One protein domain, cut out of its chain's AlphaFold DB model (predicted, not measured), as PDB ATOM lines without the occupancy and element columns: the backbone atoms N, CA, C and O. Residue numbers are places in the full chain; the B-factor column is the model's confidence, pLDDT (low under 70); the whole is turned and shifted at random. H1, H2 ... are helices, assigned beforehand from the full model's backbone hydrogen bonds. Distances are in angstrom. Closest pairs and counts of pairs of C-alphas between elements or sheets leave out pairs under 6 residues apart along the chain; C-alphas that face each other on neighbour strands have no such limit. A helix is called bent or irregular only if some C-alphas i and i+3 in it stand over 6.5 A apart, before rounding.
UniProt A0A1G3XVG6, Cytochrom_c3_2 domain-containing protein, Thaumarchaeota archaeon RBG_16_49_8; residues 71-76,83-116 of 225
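Overview. This is residues 71 to 76 and 83 to 116 of the 225 residues of the protein "Cytochrom_c3_2 domain-containing protein" of Thaumarchaeota archaeon RBG_16_49_8 (UniProt A0A1G3XVG6). From H2 the chain runs out to H3 and folds back to H4, an open loop of short helices followed by a winding tail, residues 106 to 116; H1 is a detached piece at one end. The printed part has 40 residues, with four helices in the order H1 to H4 and no named strand, all helix. It is only just loose, close to compact, with a radius of gyration of the C-alphas of 10.8 A, and spans 34 by 19 by 13 A.

Arrangement. H1, residues 71 to 76, is apart from H2, residues 84 to 87, H3, residues 93 to 98, and H4, residues 102 to 105. H2 only just touches H4, with 3 pairs of C-alphas within 8 A; look at the closest C-alphas, Cys 84 and Glu 102, 5.1 A apart. H3 and H4 only just touch, with 3 such pairs, and only at the corner; their closest C-alphas, Leu 98 and Ala 104, are 4.8 A apart. Every O i to N i+4 pair is within hydrogen-bond range in H1; in H3 0 of 2 are, beside 2 of 3 O i to N i+3 pairs; H2 and H4 are too short for O i to N i+4 pairs.

Along the chain. Find C-alpha 71 at (20.129, -11.357, -5.204); H1 runs 8.6 A from there. H2 runs 6.1 A. H3 runs 10.5 A and is irregular: C-alphas 94 and 97 are 7.6 A apart. H4 runs 5.2 A to C-alpha 105 at (28.650, 3.513, -9.771).

Size, cuts and confidence. The C-alphas farthest apart, Asn 76 and Leu 94, are 34.8 A apart. Residues 77 to 82 are not printed; C-alphas 76 and 83 are 14.4 A apart across the cut. The links H2 to H3 and H3 to H4 are tight. Residues 71 to 76 have pLDDT under 70.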
ATOM      1  N   GLN A  71      21.549 -11.037  -5.219       59.38
ATOM      2  CA  GLN A  71      20.129 -11.357  -5.204       59.38
ATOM      3  C   GLN A  71      19.663 -12.036  -3.908       59.38
ATOM      4  O   GLN A  71      18.590 -11.701  -3.421       59.38
ATOM      5  N   ARG A  72      20.466 -12.925  -3.301       60.50
ATOM      6  CA  ARG A  72      20.149 -13.535  -1.993       60.50
ATOM      7  C   ARG A  72      20.258 -12.553  -0.831       60.50
ATOM      8  O   ARG A  72      19.501 -12.677   0.126       60.50
ATOM      9  N   ILE A  73      21.195 -11.608  -0.899       61.94
ATOM     10  CA  ILE A  73      21.365 -10.582   0.140       61.94
ATOM     11  C   ILE A  73      20.155  -9.651   0.142       61.94
ATOM     12  O   ILE A  73      19.566  -9.425   1.190       61.94
ATOM     13  N   LEU A  74      19.749  -9.180  -1.038       60.34
ATOM     14  CA  LEU A  74      18.625  -8.257  -1.193       60.34
ATOM     15  C   LEU A  74      17.278  -8.921  -0.897       60.34
ATOM     16  O   LEU A  74      16.391  -8.284  -0.343       60.34
ATOM     17  N   SER A  75      17.114 -10.207  -1.224       57.38
ATOM     18  CA  SER A  75      15.869 -10.929  -0.935       57.38
ATOM     19  C   SER A  75      15.682 -11.265   0.544       57.38
ATOM     20  O   SER A  75      14.568 -11.572   0.954       57.38
ATOM     21  N   ASN A  76      16.765 -11.274   1.328       56.38
ATOM     22  CA  ASN A  76      16.753 -11.672   2.737       56.38
ATOM     23  C   ASN A  76      17.083 -10.510   3.693       56.38
ATOM     24  O   ASN A  76      17.181 -10.723   4.900       56.38
ATOM     25  N   SER A  83      22.155  -0.116  -0.592       76.81
ATOM     26  CA  SER A  83      22.944   0.508  -1.675       76.81
ATOM     27  C   SER A  83      24.277  -0.213  -1.905       76.81
ATOM     28  O   SER A  83      24.889  -0.713  -0.953       76.81
ATOM     29  N   CYS A  84      24.804  -0.177  -3.137       78.69
ATOM     30  CA  CYS A  84      26.154  -0.663  -3.468       78.69
ATOM     31  C   CYS A  84      27.223  -0.136  -2.494       78.69
ATOM     32  O   CYS A  84      28.106  -0.880  -2.062       78.69
ATOM     33  N   THR A  85      27.120   1.140  -2.107       81.12
ATOM     34  CA  THR A  85      28.114   1.834  -1.273       81.12
ATOM     35  C   THR A  85      28.130   1.387   0.185       81.12
ATOM     36  O   THR A  85      29.077   1.701   0.905       81.12
ATOM     37  N   THR A  86      27.110   0.649   0.636       77.75
ATOM     38  CA  THR A  86      27.076   0.076   1.989       77.75
ATOM     39  C   THR A  86      28.231  -0.904   2.187       77.75
ATOM     40  O   THR A  86      28.893  -0.882   3.226       77.75
ATOM     41  N   CYS A  87      28.523  -1.705   1.160       75.31
ATOM     42  CA  CYS A  87      29.609  -2.683   1.172       75.31
ATOM     43  C   CYS A  87      30.816  -2.213   0.342       75.31
ATOM     44  O   CYS A  87      31.963  -2.400   0.748       75.31
ATOM     45  N   HIS A  88      30.580  -1.564  -0.801       80.31
ATOM     46  CA  HIS A  88      31.624  -1.122  -1.724       80.31
ATOM     47  C   HIS A  88      31.975   0.352  -1.509       80.31
ATOM     48  O   HIS A  88      31.410   1.248  -2.131       80.31
ATOM     49  N   LYS A  89      32.963   0.617  -0.651       81.00
ATOM     50  CA  LYS A  89      33.418   1.977  -0.303       81.00
ATOM     51  C   LYS A  89      34.391   2.577  -1.328       81.00
ATOM     52  O   LYS A  89      35.401   3.168  -0.950       81.00
ATOM     53  N   GLN A  90      34.123   2.388  -2.620       84.25
ATOM     54  CA  GLN A  90      34.991   2.921  -3.670       84.25
ATOM     55  C   GLN A  90      34.961   4.449  -3.671       84.25
ATOM     56  O   GLN A  90      33.898   5.066  -3.622       84.25
ATOM     57  N   ASN A  91      36.141   5.059  -3.729       86.19
ATOM     58  CA  ASN A  91      36.279   6.502  -3.850       86.19
ATOM     59  C   ASN A  91      36.288   6.873  -5.334       86.19
ATOM     60  O   ASN A  91      37.154   6.389  -6.053       86.19
ATOM     61  N   LEU A  92      35.351   7.723  -5.764       87.06
ATOM     62  CA  LEU A  92      35.256   8.199  -7.147       87.06
ATOM     63  C   LEU A  92      36.135   9.427  -7.446       87.06
ATOM     64  O   LEU A  92      36.199   9.869  -8.589       87.06
ATOM     65  N   GLY A  93      36.801  10.007  -6.445       86.38
ATOM     66  CA  GLY A  93      37.730  11.127  -6.605       86.38
ATOM     67  C   GLY A  93      37.164  12.252  -7.480       86.38
ATOM     68  O   GLY A  93      36.159  12.887  -7.146       86.38
ATOM     69  N   LEU A  94      37.807  12.469  -8.632       85.75
ATOM     70  CA  LEU A  94      37.429  13.484  -9.625       85.75
ATOM     71  C   LEU A  94      36.095  13.194 -10.345       85.75
ATOM     72  O   LEU A  94      35.511  14.098 -10.937       85.75
ATOM     73  N   HIS A  95      35.578  11.968 -10.264       88.62
ATOM     74  CA  HIS A  95      34.264  11.552 -10.765       88.62
ATOM     75  C   HIS A  95      33.141  11.648  -9.715       88.62
ATOM     76  O   HIS A  95      32.053  11.115  -9.912       88.62
ATOM     77  N   SER A  96      33.351  12.362  -8.606       85.62
ATOM     78  CA  SER A  96      32.329  12.569  -7.562       85.62
ATOM     79  C   SER A  96      31.040  13.254  -8.047       85.62
ATOM     80  O   SER A  96      30.003  13.124  -7.404       85.62
ATOM     81  N   ASN A  97      31.065  13.926  -9.201       88.94
ATOM     82  CA  ASN A  97      29.893  14.588  -9.786       88.94
ATOM     83  C   ASN A  97      28.969  13.653 -10.592       88.94
ATOM     84  O   ASN A  97      27.979  14.121 -11.148       88.94
ATOM     85  N   LEU A  98      29.274  12.351 -10.686       89.56
ATOM     86  CA  LEU A  98      28.458  11.383 -11.435       89.56
ATOM     87  C   LEU A  98      27.139  11.008 -10.737       89.56
ATOM     88  O   LEU A  98      26.271  10.403 -11.358       89.56
ATOM     89  N   GLY A  99      26.970  11.367  -9.465       87.69
ATOM     90  CA  GLY A  99      25.758  11.101  -8.695       87.69
ATOM     91  C   GLY A  99      26.055  10.840  -7.222       87.69
ATOM     92  O   GLY A  99      27.206  10.856  -6.791       87.69
ATOM     93  N   ALA A 100      25.007  10.579  -6.441       84.69
ATOM     94  CA  ALA A 100      25.132  10.191  -5.040       84.69
ATOM     95  C   ALA A 100      24.969   8.673  -4.871       84.69
ATOM     96  O   ALA A 100      24.110   8.059  -5.505       84.69
ATOM     97  N   GLY A 101      25.759   8.078  -3.972       84.94
ATOM     98  CA  GLY A 101      25.638   6.664  -3.612       84.94
ATOM     99  C   GLY A 101      25.848   5.721  -4.801       84.94
ATOM    100  O   GLY A 101      26.746   5.926  -5.616       84.94
ATOM    101  N   GLU A 102      25.009   4.689  -4.902       85.25
ATOM    102  CA  GLU A 102      25.081   3.684  -5.972       85.25
ATOM    103  C   GLU A 102      24.910   4.258  -7.380       85.25
ATOM    104  O   GLU A 102      25.511   3.743  -8.318       85.25
ATOM    105  N   GLN A 103      24.157   5.350  -7.538       88.06
ATOM    106  CA  GLN A 103      23.855   5.903  -8.859       88.06
ATOM    107  C   GLN A 103      25.124   6.326  -9.599       88.06
ATOM    108  O   GLN A 103      25.212   6.155 -10.809       88.06
ATOM    109  N   ALA A 104      26.140   6.798  -8.874       91.31
ATOM    110  CA  ALA A 104      27.423   7.152  -9.466       91.31
ATOM    111  C   ALA A 104      28.191   5.926  -9.989       91.31
ATOM    112  O   ALA A 104      28.863   6.008 -11.015       91.31
ATOM    113  N   CYS A 105      28.073   4.777  -9.312       89.81
ATOM    114  CA  CYS A 105      28.650   3.513  -9.771       89.81
ATOM    115  C   CYS A 105      27.937   3.019 -11.036       89.81
ATOM    116  O   CYS A 105      28.592   2.540 -11.965       89.81
ATOM    117  N   LEU A 106      26.612   3.196 -11.081       90.44
ATOM    118  CA  LEU A 106      25.754   2.730 -12.169       90.44
ATOM    119  C   LEU A 106      25.868   3.549 -13.466       90.44
ATOM    120  O   LEU A 106      25.305   3.183 -14.493       90.44
ATOM    121  N   VAL A 107      26.617   4.656 -13.452       92.25
ATOM    122  CA  VAL A 107      26.972   5.383 -14.685       92.25
ATOM    123  C   VAL A 107      27.935   4.567 -15.549       92.25
ATOM    124  O   VAL A 107      27.905   4.668 -16.777       92.25
ATOM    125  N   CYS A 108      28.808   3.789 -14.906       91.25
ATOM    126  CA  CYS A 108      29.845   3.011 -15.572       91.25
ATOM    127  C   CYS A 108      29.556   1.514 -15.553       91.25
ATOM    128  O   CYS A 108      29.964   0.825 -16.485       91.25
ATOM    129  N   HIS A 109      28.915   1.018 -14.494       90.31
ATOM    130  CA  HIS A 109      28.642  -0.396 -14.261       90.31
ATOM    131  C   HIS A 109      27.149  -0.688 -14.329       90.31
ATOM    132  O   HIS A 109      26.340   0.084 -13.849       90.31
ATOM    133  N   ASP A 110      26.781  -1.827 -14.896       86.44
ATOM    134  CA  ASP A 110      25.390  -2.113 -15.225       86.44
ATOM    135  C   ASP A 110      24.496  -2.260 -13.986       86.44
ATOM    136  O   ASP A 110      23.561  -1.503 -13.766       86.44
ATOM    137  N   ASN A 111      24.751  -3.282 -13.186       80.81
ATOM    138  CA  ASN A 111      23.998  -3.681 -12.012       80.81
ATOM    139  C   ASN A 111      24.970  -4.419 -11.080       80.81
ATOM    140  O   ASN A 111      26.180  -4.209 -11.106       80.81
ATOM    141  N   PHE A 112      24.459  -5.337 -10.272       74.38
ATOM    142  CA  PHE A 112      25.257  -6.174  -9.381       74.38
ATOM    143  C   PHE A 112      26.309  -7.058 -10.072       74.38
ATOM    144  O   PHE A 112      27.225  -7.537  -9.404       74.38
ATOM    145  N   ALA A 113      26.197  -7.298 -11.381       77.31
ATOM    146  CA  ALA A 113      27.220  -7.974 -12.174       77.31
ATOM    147  C   ALA A 113      28.478  -7.111 -12.385       77.31
ATOM    148  O   ALA A 113      29.522  -7.641 -12.776       77.31
ATOM    149  N   MET A 114      28.374  -5.805 -12.109       82.25
ATOM    150  CA  MET A 114      29.426  -4.799 -12.217       82.25
ATOM    151  C   MET A 114      30.132  -4.827 -13.580       82.25
ATOM    152  O   MET A 114      31.332  -4.564 -13.682       82.25
ATOM    153  N   GLN A 115      29.394  -5.134 -14.647       87.44
ATOM    154  CA  GLN A 115      29.905  -5.119 -16.011       87.44
ATOM    155  C   GLN A 115      29.965  -3.678 -16.513       87.44
ATOM    156  O   GLN A 115      28.967  -2.961 -16.414       87.44
ATOM    157  N   PRO A 116      31.106  -3.226 -17.055       90.25
ATOM    158  CA  PRO A 116      31.193  -1.881 -17.585       90.25
ATOM    159  C   PRO A 116      30.297  -1.733 -18.820       90.25
ATOM    160  O   PRO A 116      30.232  -2.641 -19.650       90.25
TER     161      PRO A 116